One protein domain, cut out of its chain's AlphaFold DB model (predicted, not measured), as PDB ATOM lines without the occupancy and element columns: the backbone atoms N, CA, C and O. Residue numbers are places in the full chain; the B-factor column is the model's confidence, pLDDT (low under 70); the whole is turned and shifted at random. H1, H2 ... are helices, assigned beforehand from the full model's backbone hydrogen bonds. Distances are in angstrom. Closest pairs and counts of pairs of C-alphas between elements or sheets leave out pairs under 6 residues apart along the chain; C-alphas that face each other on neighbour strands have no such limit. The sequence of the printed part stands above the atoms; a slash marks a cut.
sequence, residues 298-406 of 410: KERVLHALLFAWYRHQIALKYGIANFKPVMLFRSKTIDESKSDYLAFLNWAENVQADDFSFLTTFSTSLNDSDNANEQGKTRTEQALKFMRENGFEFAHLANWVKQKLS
ATOM      1  N   LYS A 298      -3.243  45.447   2.180       93.56
ATOM      2  CA  LYS A 298      -2.596  45.202   0.885       93.56
ATOM      3  C   LYS A 298      -1.575  44.079   1.036       93.56
ATOM      4  O   LYS A 298      -1.610  43.123   0.268       93.56
ATOM      5  N   GLU A 299      -0.747  44.137   2.069       92.88
ATOM      6  CA  GLU A 299       0.247  43.113   2.386       92.88
ATOM      7  C   GLU A 299      -0.397  41.740   2.613       92.88
ATOM      8  O   GLU A 299       0.068  40.746   2.059       92.88
ATOM      9  N   ARG A 300      -1.523  41.662   3.341       90.88
ATOM     10  CA  ARG A 300      -2.271  40.399   3.512       90.88
ATOM     11  C   ARG A 300      -2.746  39.806   2.190       90.88
ATOM     12  O   ARG A 300      -2.685  38.592   1.998       90.88
ATOM     13  N   VAL A 301      -3.218  40.649   1.276       93.31
ATOM     14  CA  VAL A 301      -3.628  40.211  -0.063       93.31
ATOM     15  C   VAL A 301      -2.422  39.714  -0.859       93.31
ATOM     16  O   VAL A 301      -2.479  38.624  -1.425       93.31
ATOM     17  N   LEU A 302      -1.315  40.455  -0.865       94.19
ATOM     18  CA  LEU A 302      -0.087  40.054  -1.556       94.19
ATOM     19  C   LEU A 302       0.506  38.761  -0.978       94.19
ATOM     20  O   LEU A 302       0.959  37.893  -1.724       94.19
ATOM     21  N   HIS A 303       0.433  38.570   0.338       92.12
ATOM     22  CA  HIS A 303       0.841  37.330   0.996       92.12
ATOM     23  C   HIS A 303      -0.037  36.140   0.582       92.12
ATOM     24  O   HIS A 303       0.476  35.059   0.294       92.12
ATOM     25  N   ALA A 304      -1.350  36.333   0.439       92.06
ATOM     26  CA  ALA A 304      -2.229  35.308  -0.128       92.06
ATOM     27  C   ALA A 304      -1.886  34.990  -1.600       92.06
ATOM     28  O   ALA A 304      -1.917  33.823  -2.001       92.06
ATOM     29  N   LEU A 305      -1.496  35.999  -2.389       94.00
ATOM     30  CA  LEU A 305      -1.051  35.817  -3.775       94.00
ATOM     31  C   LEU A 305       0.264  35.035  -3.878       94.00
ATOM     32  O   LEU A 305       0.386  34.204  -4.780       94.00
ATOM     33  N   LEU A 306       1.198  35.213  -2.936       93.88
ATOM     34  CA  LEU A 306       2.386  34.358  -2.823       93.88
ATOM     35  C   LEU A 306       1.981  32.884  -2.688       93.88
ATOM     36  O   LEU A 306       2.522  32.030  -3.389       93.88
ATOM     37  N   PHE A 307       1.009  32.567  -1.828       92.12
ATOM     38  CA  PHE A 307       0.540  31.188  -1.671       92.12
ATOM     39  C   PHE A 307      -0.164  30.652  -2.915       92.12
ATOM     40  O   PHE A 307       0.013  29.481  -3.255       92.12
ATOM     41  N   ALA A 308      -0.959  31.476  -3.598       93.44
ATOM     42  CA  ALA A 308      -1.582  31.082  -4.856       93.44
ATOM     43  C   ALA A 308      -0.525  30.764  -5.923       93.44
ATOM     44  O   ALA A 308      -0.580  29.690  -6.529       93.44
ATOM     45  N   TRP A 309       0.471  31.636  -6.086       94.44
ATOM     46  CA  TRP A 309       1.609  31.402  -6.972       94.44
ATOM     47  C   TRP A 309       2.358  30.125  -6.588       94.44
ATOM     48  O   TRP A 309       2.538  29.249  -7.429       94.44
ATOM     49  N   TYR A 310       2.717  29.962  -5.314       94.06
ATOM     50  CA  TYR A 310       3.471  28.801  -4.847       94.06
ATOM     51  C   TYR A 310       2.716  27.493  -5.110       94.06
ATOM     52  O   TYR A 310       3.275  26.559  -5.679       94.06
ATOM     53  N   ARG A 311       1.413  27.436  -4.803       92.81
ATOM     54  CA  ARG A 311       0.570  26.267  -5.109       92.81
ATOM     55  C   ARG A 311       0.512  25.972  -6.608       92.81
ATOM     56  O   ARG A 311       0.548  24.807  -6.992       92.81
ATOM     57  N   HIS A 312       0.442  27.007  -7.443       93.25
ATOM     58  CA  HIS A 312       0.498  26.853  -8.896       93.25
ATOM     59  C   HIS A 312       1.854  26.289  -9.352       93.25
ATOM     60  O   HIS A 312       1.878  25.370 -10.165       93.25
ATOM     61  N   GLN A 313       2.976  26.764  -8.802       93.50
ATOM     62  CA  GLN A 313       4.305  26.219  -9.120       93.50
ATOM     63  C   GLN A 313       4.455  24.756  -8.695       93.50
ATOM     64  O   GLN A 313       4.988  23.945  -9.449       93.50
ATOM     65  N   ILE A 314       3.940  24.388  -7.520       93.94
ATOM     66  CA  ILE A 314       3.922  22.993  -7.070       93.94
ATOM     67  C   ILE A 314       3.088  22.123  -8.019       93.94
ATOM     68  O   ILE A 314       3.535  21.047  -8.404       93.94
ATOM     69  N   ALA A 315       1.917  22.593  -8.452       94.44
ATOM     70  CA  ALA A 315       1.100  21.867  -9.419       94.44
ATOM     71  C   ALA A 315       1.837  21.633 -10.748       94.44
ATOM     72  O   ALA A 315       1.832  20.510 -11.249       94.44
ATOM     73  N   LEU A 316       2.531  22.652 -11.270       92.62
ATOM     74  CA  LEU A 316       3.373  22.517 -12.463       92.62
ATOM     75  C   LEU A 316       4.503  21.502 -12.254       92.62
ATOM     76  O   LEU A 316       4.693  20.624 -13.092       92.62
ATOM     77  N   LYS A 317       5.211  21.579 -11.119       93.81
ATOM     78  CA  LYS A 317       6.310  20.663 -10.770       93.81
ATOM     79  C   LYS A 317       5.876  19.194 -10.768       93.81
ATOM     80  O   LYS A 317       6.663  18.335 -11.147       93.81
ATOM     81  N   TYR A 318       4.642  18.909 -10.352       95.56
ATOM     82  CA  TYR A 318       4.085  17.553 -10.306       95.56
ATOM     83  C   TYR A 318       3.188  17.205 -11.507       95.56
ATOM     84  O   TYR A 318       2.513  16.180 -11.482       95.56
ATOM     85  N   GLY A 319       3.158  18.036 -12.555       94.94
ATOM     86  CA  GLY A 319       2.391  17.759 -13.774       94.94
ATOM     87  C   GLY A 319       0.869  17.756 -13.588       94.94
ATOM     88  O   GLY A 319       0.153  17.124 -14.363       94.94
ATOM     89  N   ILE A 320       0.347  18.448 -12.570       95.00
ATOM     90  CA  ILE A 320      -1.095  18.536 -12.315       95.00
ATOM     91  C   ILE A 320      -1.710  19.534 -13.302       95.00
ATOM     92  O   ILE A 320      -1.602  20.752 -13.141       95.00
ATOM     93  N   ALA A 321      -2.370  19.007 -14.333       90.06
ATOM     94  CA  ALA A 321      -3.017  19.813 -15.361       90.06
ATOM     95  C   ALA A 321      -4.179  20.653 -14.801       90.06
ATOM     96  O   ALA A 321      -4.907  20.225 -13.905       90.06
ATOM     97  N   ASN A 322      -4.383  21.842 -15.379       87.06
ATOM     98  CA  ASN A 322      -5.523  22.730 -15.106       87.06
ATOM     99  C   ASN A 322      -5.720  23.113 -13.626       87.06
ATOM    100  O   ASN A 322      -6.832  23.418 -13.192       87.06
ATOM    101  N   PHE A 323      -4.645  23.129 -12.835       88.94
ATOM    102  CA  PHE A 323      -4.726  23.508 -11.432       88.94
ATOM    103  C   PHE A 323      -4.899  25.026 -11.265       88.94
ATOM    104  O   PHE A 323      -3.994  25.809 -11.565       88.94
ATOM    105  N   LYS A 324      -6.050  25.448 -10.727       86.94
ATOM    106  CA  LYS A 324      -6.329  26.845 -10.365       86.94
ATOM    107  C   LYS A 324      -6.429  26.984  -8.839       86.94
ATOM    108  O   LYS A 324      -7.395  26.491  -8.253       86.94
ATOM    109  N   PRO A 325      -5.475  27.663  -8.176       87.69
ATOM    110  CA  PRO A 325      -5.618  28.024  -6.772       87.69
ATOM    111  C   PRO A 325      -6.849  28.918  -6.573       87.69
ATOM    112  O   PRO A 325      -7.041  29.887  -7.305       87.69
ATOM    113  N   VAL A 326      -7.666  28.607  -5.567       88.19
ATOM    114  CA  VAL A 326      -8.834  29.417  -5.194       88.19
ATOM    115  C   VAL A 326      -8.491  30.265  -3.975       88.19
ATOM    116  O   VAL A 326      -7.926  29.764  -3.001       88.19
ATOM    117  N   MET A 327      -8.855  31.542  -4.035       89.25
ATOM    118  CA  MET A 327      -8.739  32.505  -2.943       89.25
ATOM    119  C   MET A 327     -10.107  33.138  -2.707       89.25
ATOM    120  O   MET A 327     -10.816  33.446  -3.663       89.25
ATOM    121  N   LEU A 328     -10.466  33.336  -1.442       91.06
ATOM    122  CA  LEU A 328     -11.673  34.051  -1.046       91.06
ATOM    123  C   LEU A 328     -11.286  35.128  -0.038       91.06
ATOM    124  O   LEU A 328     -10.867  34.814   1.076       91.06
ATOM    125  N   PHE A 329     -11.456  36.386  -0.429       90.88
ATOM    126  CA  PHE A 329     -11.384  37.525   0.478       90.88
ATOM    127  C   PHE A 329     -12.803  37.885   0.907       90.88
ATOM    128  O   PHE A 329     -13.709  37.944   0.076       90.88
ATOM    129  N   ARG A 330     -13.014  38.084   2.209       90.00
ATOM    130  CA  ARG A 330     -14.332  38.383   2.774       90.00
ATOM    131  C   ARG A 330     -14.295  39.709   3.525       90.00
ATOM    132  O   ARG A 330     -13.446  39.887   4.396       90.00
ATOM    133  N   SER A 331     -15.265  40.570   3.235       89.94
ATOM    134  CA  SER A 331     -15.524  41.828   3.952       89.94
ATOM    135  C   SER A 331     -16.805  41.714   4.788       89.94
ATOM    136  O   SER A 331     -17.531  40.716   4.682       89.94
ATOM    137  N   LYS A 332     -17.079  42.688   5.668       85.12
ATOM    138  CA  LYS A 332     -18.261  42.626   6.547       85.12
ATOM    139  C   LYS A 332     -19.532  42.987   5.791       85.12
ATOM    140  O   LYS A 332     -20.559  42.345   5.999       85.12
ATOM    141  N   THR A 333     -19.452  43.987   4.918       89.69
ATOM    142  CA  THR A 333     -20.591  44.476   4.135       89.69
ATOM    143  C   THR A 333     -20.397  44.238   2.639       89.69
ATOM    144  O   THR A 333     -19.284  44.019   2.154       89.69
ATOM    145  N   ILE A 334     -21.504  44.280   1.892       88.31
ATOM    146  CA  ILE A 334     -21.486  44.171   0.428       88.31
ATOM    147  C   ILE A 334     -20.726  45.354  -0.186       88.31
ATOM    148  O   ILE A 334     -19.959  45.163  -1.127       88.31
ATOM    149  N   ASP A 335     -20.902  46.557   0.357       93.06
ATOM    150  CA  ASP A 335     -20.258  47.762  -0.171       93.06
ATOM    151  C   ASP A 335     -18.748  47.760   0.085       93.06
ATOM    152  O   ASP A 335     -17.975  48.043  -0.831       93.06
ATOM    153  N   GLU A 336     -18.313  47.325   1.275       93.06
ATOM    154  CA  GLU A 336     -16.896  47.053   1.541       93.06
ATOM    155  C   GLU A 336     -16.360  46.000   0.570       93.06
ATOM    156  O   GLU A 336     -15.314  46.204  -0.031       93.06
ATOM    157  N   SER A 337     -17.093  44.904   0.351       92.31
ATOM    158  CA  SER A 337     -16.663  43.844  -0.567       92.31
ATOM    159  C   SER A 337     -16.489  44.343  -2.004       92.31
ATOM    160  O   SER A 337     -15.569  43.897  -2.688       92.31
ATOM    161  N   LYS A 338     -17.348  45.255  -2.478       92.88
ATOM    162  CA  LYS A 338     -17.227  45.868  -3.811       92.88
ATOM    163  C   LYS A 338     -16.022  46.805  -3.891       92.88
ATOM    164  O   LYS A 338     -15.267  46.735  -4.857       92.88
ATOM    165  N   SER A 339     -15.831  47.652  -2.880       94.12
ATOM    166  CA  SER A 339     -14.676  48.555  -2.793       94.12
ATOM    167  C   SER A 339     -13.357  47.775  -2.745       94.12
ATOM    168  O   SER A 339     -12.420  48.056  -3.492       94.12
ATOM    169  N   ASP A 340     -13.322  46.712  -1.944       93.94
ATOM    170  CA  ASP A 340     -12.161  45.843  -1.768       93.94
ATOM    171  C   ASP A 340     -11.808  45.088  -3.040       93.94
ATOM    172  O   ASP A 340     -10.631  44.909  -3.345       93.94
ATOM    173  N   TYR A 341     -12.820  44.688  -3.810       92.81
ATOM    174  CA  TYR A 341     -12.617  44.087  -5.117       92.81
ATOM    175  C   TYR A 341     -11.961  45.065  -6.100       92.81
ATOM    176  O   TYR A 341     -11.004  44.701  -6.781       92.81
ATOM    177  N   LEU A 342     -12.406  46.326  -6.140       93.12
ATOM    178  CA  LEU A 342     -11.778  47.355  -6.978       93.12
ATOM    179  C   LEU A 342     -10.335  47.645  -6.541       93.12
ATOM    180  O   LEU A 342      -9.448  47.748  -7.390       93.12
ATOM    181  N   ALA A 343     -10.085  47.725  -5.231       94.12
ATOM    182  CA  ALA A 343      -8.740  47.893  -4.686       94.12
ATOM    183  C   ALA A 343      -7.831  46.712  -5.059       94.12
ATOM    184  O   ALA A 343      -6.710  46.924  -5.520       94.12
ATOM    185  N   PHE A 344      -8.337  45.483  -4.938       94.31
ATOM    186  CA  PHE A 344      -7.637  44.270  -5.348       94.31
ATOM    187  C   PHE A 344      -7.261  44.293  -6.834       94.31
ATOM    188  O   PHE A 344      -6.105  44.028  -7.158       94.31
ATOM    189  N   LEU A 345      -8.192  44.650  -7.728       92.38
ATOM    190  CA  LEU A 345      -7.903  44.758  -9.163       92.38
ATOM    191  C   LEU A 345      -6.802  45.787  -9.436       92.38
ATOM    192  O   LEU A 345      -5.870  45.506 -10.185       92.38
ATOM    193  N   ASN A 346      -6.877  46.951  -8.787       93.50
ATOM    194  CA  ASN A 346      -5.860  47.989  -8.920       93.50
ATOM    195  C   ASN A 346      -4.483  47.525  -8.417       93.50
ATOM    196  O   ASN A 346      -3.469  47.803  -9.056       93.50
ATOM    197  N   TRP A 347      -4.429  46.805  -7.293       94.81
ATOM    198  CA  TRP A 347      -3.183  46.231  -6.787       94.81
ATOM    199  C   TRP A 347      -2.631  45.167  -7.732       94.81
ATOM    200  O   TRP A 347      -1.447  45.208  -8.044       94.81
ATOM    201  N   ALA A 348      -3.467  44.255  -8.232       92.38
ATOM    202  CA  ALA A 348      -3.041  43.193  -9.141       92.38
ATOM    203  C   ALA A 348      -2.508  43.733 -10.480       92.38
ATOM    204  O   ALA A 348      -1.550  43.187 -11.024       92.38
ATOM    205  N   GLU A 349      -3.098  44.812 -10.999       92.31
ATOM    206  CA  GLU A 349      -2.678  45.457 -12.249       92.31
ATOM    207  C   GLU A 349      -1.342  46.203 -12.100       92.31
ATOM    208  O   GLU A 349      -0.496  46.150 -12.994       92.31
ATOM    209  N   ASN A 350      -1.111  46.837 -10.947       93.88
ATOM    210  CA  ASN A 350       0.026  47.739 -10.741       93.88
ATOM    211  C   ASN A 350       1.172  47.164  -9.897       93.88
ATOM    212  O   ASN A 350       2.183  47.846  -9.736       93.88
ATOM    213  N   VAL A 351       1.045  45.934  -9.390       95.56
ATOM    214  CA  VAL A 351       2.018  45.319  -8.471       95.56
ATOM    215  C   VAL A 351       3.451  45.333  -9.018       95.56
ATOM    216  O   VAL A 351       3.696  45.041 -10.189       95.56
ATOM    217  N   GLN A 352       4.423  45.652  -8.172       96.06
ATOM    218  CA  GLN A 352       5.850  45.656  -8.496       96.06
ATOM    219  C   GLN A 352       6.626  44.707  -7.580       96.06
ATOM    220  O   GLN A 352       6.091  44.177  -6.608       96.06
ATOM    221  N   ALA A 353       7.902  44.477  -7.892       94.31
ATOM    222  CA  ALA A 353       8.772  43.643  -7.064       94.31
ATOM    223  C   ALA A 353       8.861  44.167  -5.615       94.31
ATOM    224  O   ALA A 353       8.758  43.382  -4.673       94.31
ATOM    225  N   ASP A 354       8.962  45.489  -5.444       94.38
ATOM    226  CA  ASP A 354       9.104  46.136  -4.134       94.38
ATOM    227  C   ASP A 354       7.873  45.960  -3.237       94.38
ATOM    228  O   ASP A 354       8.010  45.917  -2.014       94.38
ATOM    229  N   ASP A 355       6.684  45.761  -3.817       94.00
ATOM    230  CA  ASP A 355       5.458  45.490  -3.057       94.00
ATOM    231  C   ASP A 355       5.528  44.164  -2.281       94.00
ATOM    232  O   ASP A 355       4.759  43.960  -1.347       94.00
ATOM    233  N   PHE A 356       6.439  43.256  -2.648       94.12
ATOM    234  CA  PHE A 356       6.664  41.984  -1.958       94.12
ATOM    235  C   PHE A 356       7.854  42.014  -0.992       94.12
ATOM    236  O   PHE A 356       8.099  41.025  -0.299       94.12
ATOM    237  N   SER A 357       8.579  43.133  -0.905       90.94
ATOM    238  CA  SER A 357       9.772  43.260  -0.055       90.94
ATOM    239  C   SER A 357       9.485  42.965   1.424       90.94
ATOM    240  O   SER A 357      10.314  42.344   2.098       90.94
ATOM    241  N   PHE A 358       8.273  43.291   1.898       90.06
ATOM    242  CA  PHE A 358       7.811  43.011   3.262       90.06
ATOM    243  C   PHE A 358       7.909  41.527   3.632       90.06
ATOM    244  O   PHE A 358       8.108  41.213   4.800       90.06
ATOM    245  N   LEU A 359       7.824  40.600   2.665       88.19
ATOM    246  CA  LEU A 359       7.892  39.157   2.920       88.19
ATOM    247  C   LEU A 359       9.228  38.729   3.534       88.19
ATOM    248  O   LEU A 359       9.279  37.735   4.259       88.19
ATOM    249  N   THR A 360      10.301  39.476   3.267       82.75
ATOM    250  CA  THR A 360      11.623  39.188   3.834       82.75
ATOM    251  C   THR A 360      11.630  39.447   5.341       82.75
ATOM    252  O   THR A 360      11.933  38.539   6.114       82.75
ATOM    253  N   THR A 361      11.173  40.626   5.767       79.69
ATOM    254  CA  THR A 361      11.044  41.024   7.179       79.69
ATOM    255  C   THR A 361       9.899  40.309   7.897       79.69
ATOM    256  O   THR A 361       9.970  40.038   9.089       79.69
ATOM    257  N   PHE A 362       8.824  39.982   7.187       74.94
ATOM    258  CA  PHE A 362       7.672  39.303   7.764       74.94
ATOM    259  C   PHE A 362       7.980  37.843   8.114       74.94
ATOM    260  O   PHE A 362       7.523  37.344   9.135       74.94
ATOM    261  N   SER A 363       8.803  37.158   7.310       67.94
ATOM    262  CA  SER A 363       9.194  35.774   7.608       67.94
ATOM    263  C   SER A 363       9.891  35.627   8.967       67.94
ATOM    264  O   SER A 363       9.680  34.634   9.658       67.94
ATOM    265  N   THR A 364      10.655  36.639   9.389       67.94
ATOM    266  CA  THR A 364      11.377  36.631  10.666       67.94
ATOM    267  C   THR A 364      10.510  37.030  11.861       67.94
ATOM    268  O   THR A 364      10.848  36.663  12.983       67.94
ATOM    269  N   SER A 365       9.397  37.745  11.646       64.75
ATOM    270  CA  SER A 365       8.487  38.209  12.706       64.75
ATOM    271  C   SER A 365       7.308  37.275  12.984       64.75
ATOM    272  O   SER A 365       6.550  37.495  13.928       64.75
ATOM    273  N   LEU A 366       7.142  36.223  12.182       63.50
ATOM    274  CA  LEU A 366       6.171  35.174  12.452       63.50
ATOM    275  C   LEU A 366       6.610  34.347  13.678       63.50
ATOM    276  O   LEU A 366       7.784  33.992  13.830       63.50
ATOM    277  N   ASN A 367       5.657  34.014  14.549       57.06
ATOM    278  CA  ASN A 367       5.907  33.136  15.691       57.06
ATOM    279  C   ASN A 367       6.041  31.678  15.218       57.06
ATOM    280  O   ASN A 367       5.203  31.199  14.452       57.06
ATOM    281  N   ASP A 368       7.071  30.973  15.700       52.22
ATOM    282  CA  ASP A 368       7.107  29.507  15.687       52.22
ATOM    283  C   ASP A 368       6.179  29.028  16.797       52.22
ATOM    284  O   ASP A 368       6.491  29.136  17.980       52.22
ATOM    285  N   SER A 369       4.994  28.572  16.425       51.31
ATOM    286  CA  SER A 369       4.119  27.882  17.360       51.31
ATOM    287  C   SER A 369       4.311  26.375  17.181       51.31
ATOM    288  O   SER A 369       4.322  25.858  16.063       51.31
ATOM    289  N   ASP A 370       4.417  25.648  18.292       47.59
ATOM    290  CA  ASP A 370       4.467  24.178  18.286       47.59
ATOM    291  C   ASP A 370       3.096  23.544  17.968       47.59
ATOM    292  O   ASP A 370       2.954  22.325  17.845       47.59
ATOM    293  N   ASN A 371       2.052  24.364  17.814       50.66
ATOM    294  CA  ASN A 371       0.733  23.905  17.418       50.66
ATOM    295  C   ASN A 371       0.697  23.672  15.904       50.66
ATOM    296  O   ASN A 371       0.798  24.607  15.115       50.66
ATOM    297  N   ALA A 372       0.429  22.430  15.487       46.09
ATOM    298  CA  ALA A 372       0.299  22.030  14.077       46.09
ATOM    299  C   ALA A 372      -0.653  22.917  13.235       46.09
ATOM    300  O   ALA A 372      -0.542  22.954  12.013       46.09
ATOM    301  N   ASN A 373      -1.551  23.667  13.884       49.09
ATOM    302  CA  ASN A 373      -2.532  24.551  13.251       49.09
ATOM    303  C   ASN A 373      -2.064  26.000  13.045       49.09
ATOM    304  O   ASN A 373      -2.743  26.762  12.363       49.09
ATOM    305  N   GLU A 374      -0.916  26.390  13.591       51.97
ATOM    306  CA  GLU A 374      -0.342  27.738  13.484       51.97
ATOM    307  C   GLU A 374       1.000  27.701  12.717       51.97
ATOM    308  O   GLU A 374       1.928  28.474  12.940       51.97
ATOM    309  N   GLN A 375       1.080  26.816  11.720       55.41
ATOM    310  CA  GLN A 375       2.213  26.652  10.801       55.41
ATOM    311  C   GLN A 375       2.326  27.756   9.724       55.41
ATOM    312  O   GLN A 375       2.962  27.579   8.683       55.41
ATOM    313  N   GLY A 376       1.712  28.926   9.922       56.59
ATOM    314  CA  GLY A 376       1.761  30.011   8.935       56.59
ATOM    315  C   GLY A 376       3.176  30.486   8.599       56.59
ATOM    316  O   GLY A 376       3.458  30.831   7.443       56.59
ATOM    317  N   LYS A 377       4.078  30.409   9.582       64.38
ATOM    318  CA  LYS A 377       5.514  30.625   9.409       64.38
ATOM    319  C   LYS A 377       6.136  29.627   8.447       64.38
ATOM    320  O   LYS A 377       6.640  30.027   7.398       64.38
ATOM    321  N   THR A 378       5.989  28.334   8.731       71.38
ATOM    322  CA  THR A 378       6.628  27.273   7.944       71.38
ATOM    323  C   THR A 378       6.171  27.291   6.488       71.38
ATOM    324  O   THR A 378       6.979  27.088   5.587       71.38
ATOM    325  N   ARG A 379       4.895  27.594   6.207       80.19
ATOM    326  CA  ARG A 379       4.391  27.669   4.824       80.19
ATOM    327  C   ARG A 379       4.919  28.881   4.063       80.19
ATOM    328  O   ARG A 379       5.235  28.756   2.879       80.19
ATOM    329  N   THR A 380       5.022  30.036   4.719       85.19
ATOM    330  CA  THR A 380       5.599  31.244   4.107       85.19
ATOM    331  C   THR A 380       7.084  31.029   3.820       85.19
ATOM    332  O   THR A 380       7.542  31.273   2.706       85.19
ATOM    333  N   GLU A 381       7.822  30.476   4.784       84.56
ATOM    334  CA  GLU A 381       9.231  30.115   4.622       84.56
ATOM    335  C   GLU A 381       9.443  29.071   3.525       84.56
ATOM    336  O   GLU A 381      10.371  29.217   2.735       84.56
ATOM    337  N   GLN A 382       8.576  28.059   3.416       87.50
ATOM    338  CA  GLN A 382       8.617  27.074   2.330       87.50
ATOM    339  C   GLN A 382       8.462  27.741   0.960       87.50
ATOM    340  O   GLN A 382       9.243  27.449   0.057       87.50
ATOM    341  N   ALA A 383       7.492  28.648   0.802       91.31
ATOM    342  CA  ALA A 383       7.287  29.365  -0.455       91.31
ATOM    343  C   ALA A 383       8.502  30.240  -0.815       91.31
ATOM    344  O   ALA A 383       8.982  30.197  -1.947       91.31
ATOM    345  N   LEU A 384       9.044  30.985   0.153       90.94
ATOM    346  CA  LEU A 384      10.222  31.834  -0.052       90.94
ATOM    347  C   LEU A 384      11.501  31.017  -0.291       90.94
ATOM    348  O   LEU A 384      12.341  31.398  -1.103       90.94
ATOM    349  N   LYS A 385      11.660  29.878   0.389       90.50
ATOM    350  CA  LYS A 385      12.761  28.938   0.154       90.50
ATOM    351  C   LYS A 385      12.673  28.353  -1.252       90.50
ATOM    352  O   LYS A 385      13.670  28.376  -1.963       90.50
ATOM    353  N   PHE A 386      11.482  27.933  -1.678       93.75
ATOM    354  CA  PHE A 386      11.243  27.456  -3.038       93.75
ATOM    355  C   PHE A 386      11.589  28.521  -4.085       93.75
ATOM    356  O   PHE A 386      12.219  28.193  -5.087       93.75
ATOM    357  N   MET A 387      11.234  29.792  -3.853       94.00
ATOM    358  CA  MET A 387      11.654  30.896  -4.726       94.00
ATOM    359  C   MET A 387      13.175  30.949  -4.871       94.00
ATOM    360  O   MET A 387      13.676  30.905  -5.992       94.00
ATOM    361  N   ARG A 388      13.905  30.973  -3.747       91.75
ATOM    362  CA  ARG A 388      15.375  31.040  -3.744       91.75
ATOM    363  C   ARG A 388      16.016  29.844  -4.444       91.75
ATOM    364  O   ARG A 388      16.906  30.031  -5.264       91.75
ATOM    365  N   GLU A 389      15.550  28.631  -4.155       93.62
ATOM    366  CA  GLU A 389      16.090  27.392  -4.735       93.62
ATOM    367  C   GLU A 389      15.875  27.287  -6.250       93.62
ATOM    368  O   GLU A 389      16.649  26.621  -6.928       93.62
ATOM    369  N   ASN A 390      14.846  27.949  -6.785       93.25
ATOM    370  CA  ASN A 390      14.526  27.941  -8.215       93.25
ATOM    371  C   ASN A 390      14.898  29.262  -8.919       93.25
ATOM    372  O   ASN A 390      14.525  29.455 -10.074       93.25
ATOM    373  N   GLY A 391      15.609  30.175  -8.244       92.31
ATOM    374  CA  GLY A 391      16.050  31.448  -8.826       92.31
ATOM    375  C   GLY A 391      14.916  32.426  -9.159       92.31
ATOM    376  O   GLY A 391      15.070  33.266 -10.042       92.31
ATOM    377  N   PHE A 392      13.765  32.323  -8.488       93.75
ATOM    378  CA  PHE A 392      12.663  33.264  -8.669       93.75
ATOM    379  C   PHE A 392      12.839  34.500  -7.786       93.75
ATOM    380  O   PHE A 392      12.902  34.402  -6.561       93.75
ATOM    381  N   GLU A 393      12.821  35.674  -8.410       93.62
ATOM    382  CA  GLU A 393      12.787  36.967  -7.722       93.62
ATOM    383  C   GLU A 393      11.353  37.491  -7.566       93.62
ATOM    384  O   GLU A 393      10.421  37.030  -8.231       93.62
ATOM    385  N   PHE A 394      11.148  38.514  -6.731       94.50
ATOM    386  CA  PHE A 394       9.825  39.132  -6.570       94.50
ATOM    387  C   PHE A 394       9.272  39.740  -7.866       94.50
ATOM    388  O   PHE A 394       8.056  39.762  -8.056       94.50
ATOM    389  N   ALA A 395      10.136  40.142  -8.804       94.81
ATOM    390  CA  ALA A 395       9.716  40.559 -10.141       94.81
ATOM    391  C   ALA A 395       8.953  39.447 -10.885       94.81
ATOM    392  O   ALA A 395       7.959  39.717 -11.561       94.81
ATOM    393  N   HIS A 396       9.356  38.181 -10.715       94.25
ATOM    394  CA  HIS A 396       8.644  37.040 -11.290       94.25
ATOM    395  C   HIS A 396       7.235  36.903 -10.698       94.25
ATOM    396  O   HIS A 396       6.270  36.697 -11.434       94.25
ATOM    397  N   LEU A 397       7.105  37.055  -9.377       93.69
ATOM    398  CA  LEU A 397       5.817  36.986  -8.690       93.69
ATOM    399  C   LEU A 397       4.877  38.119  -9.133       93.69
ATOM    400  O   LEU A 397       3.724  37.854  -9.475       93.69
ATOM    401  N   ALA A 398       5.378  39.355  -9.204       94.62
ATOM    402  CA  ALA A 398       4.619  40.506  -9.694       94.62
ATOM    403  C   ALA A 398       4.125  40.293 -11.136       94.62
ATOM    404  O   ALA A 398       2.950  40.512 -11.437       94.62
ATOM    405  N   ASN A 399       4.992  39.782 -12.016       94.25
ATOM    406  CA  ASN A 399       4.622  39.452 -13.391       94.25
ATOM    407  C   ASN A 399       3.561  38.345 -13.458       94.25
ATOM    408  O   ASN A 399       2.608  38.463 -14.227       94.25
ATOM    409  N   TRP A 400       3.678  37.298 -12.634       93.56
ATOM    410  CA  TRP A 400       2.677  36.231 -12.571       93.56
ATOM    411  C   TRP A 400       1.304  36.752 -12.130       93.56
ATOM    412  O   TRP A 400       0.295  36.400 -12.742       93.56
ATOM    413  N   VAL A 401       1.259  37.625 -11.117       92.62
ATOM    414  CA  VAL A 401       0.013  38.255 -10.652       92.62
ATOM    415  C   VAL A 401      -0.632  39.053 -11.784       92.62
ATOM    416  O   VAL A 401      -1.792  38.802 -12.112       92.62
ATOM    417  N   LYS A 402       0.127  39.935 -12.449       92.00
ATOM    418  CA  LYS A 402      -0.369  40.724 -13.591       92.00
ATOM    419  C   LYS A 402      -0.917  39.836 -14.705       92.00
ATOM    420  O   LYS A 402      -1.999  40.082 -15.229       92.00
ATOM    421  N   GLN A 403      -0.202  38.769 -15.053       88.38
ATOM    422  CA  GLN A 403      -0.609  37.862 -16.125       88.38
ATOM    423  C   GLN A 403      -1.828  37.009 -15.784       88.38
ATOM    424  O   GLN A 403      -2.552  36.628 -16.690       88.38
ATOM    425  N   LYS A 404      -2.045  36.643 -14.518       84.25
ATOM    426  CA  LYS A 404      -3.138  35.731 -14.140       84.25
ATOM    427  C   LYS A 404      -4.383  36.437 -13.623       84.25
ATOM    428  O   LYS A 404      -5.445  35.820 -13.619       84.25
ATOM    429  N   LEU A 405      -4.249  37.677 -13.155       80.56
ATOM    430  CA  LEU A 405      -5.291  38.377 -12.401       80.56
ATOM    431  C   LEU A 405      -5.598  39.785 -12.934       80.56
ATOM    432  O   LEU A 405      -6.443  40.468 -12.362       80.56
ATOM    433  N   SER A 406      -4.958  40.230 -14.022       65.62
ATOM    434  CA  SER A 406      -5.386  41.454 -14.710       65.62
ATOM    435  C   SER A 406      -6.781  41.286 -15.327       65.62
ATOM    436  O   SER A 406      -7.199  40.177 -15.673       65.62
TER     437      SER A 406
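What this domain is: This is residues 298 to 406 of the 410 residues of the protein "RmsR" of Haemophilus influenzae 22.4-21 (UniProt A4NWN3). One long helix, H1, runs through the middle, and the other helices are set round it, with H2, H4, H5 and H6 at large angles to it; H6 crosses it nearly at right angles and H5 crosses it steeply, while the short H3 packs on its residues 299 to 302. H2 makes one side of the domain, meeting H6 with its last residues, and H4 and H5 make another, while the long link of residues 318 to 333 folds back from the end of H1 to the start of H2. The printed part has 109 residues with six named helices, H1 to H6 in that order along the chain, and no named strand; the class is all helix. The whole is compact, with a radius of gyration of the C-alphas of 14.7 A and spans of 39 by 32 by 28 A.

Where its parts are: H1, residues 298 to 317, begins with C-alpha 298 at (-2.596, 45.202, 0.885) and is 28.6 A long from first to last C-alpha. H2, residues 334 to 350, begins with C-alpha 334 at (-21.486, 44.171, 0.428) and is 24.5 A long. H3 has residues 353 to 356 and H4 residues 358 to 365. H5, residues 376 to 389, is 20.0 A long. H6, residues 394 to 405, is 16.2 A long and ends with C-alpha 405 at (-5.291, 38.377, -12.401).

How they stand to each other: H1 and H6 are the hubs, touching three helices each. Residues 305 to 309 of H1 touch H6, about perpendicular at 87 degrees; the closest C-alphas, of Trp 309 and Leu 397, are 7.2 A apart. Residues 306 to 310 of H1 touch H5 at a steep tilt of 58 degrees, the same way, closest at the C-alphas of Tyr 310 and Ala 383, 5.8 A. Residues 299 to 302 of H1 touch H3, closest at the C-alphas of Leu 302 and Phe 356, 7.0 A. H3 also touches H6, with the C-alphas of Ala 353 and Ala 395 closest at 4.5 A. Residues 345 to 350 of H2 touch H6 at a steep tilt of 53 degrees, opposite ways, with the C-alphas of Glu 349 and Lys 402 closest at 5.4 A. H4 and H5 only just touch, with 3 pairs of C-alphas within 8 A, the closest those of Ser 363 and Glu 381 at 6.4 A. H2 and H5 are apart. In H1, H2, H5 and H6 every O i to N i+4 pair is within hydrogen-bond range; in H4 it is 3 of 4, and H3 is too short for such a pair.

The domain as a whole: The two C-alphas farthest apart, those of Asp 335 and Glu 389, are 41.9 A apart. The printed part has no cut. The link from H1 to H2 is long, with 16 residues. The mean pLDDT of the printed part is 86.2; residues 363 to 377 and residue 406 are under 70.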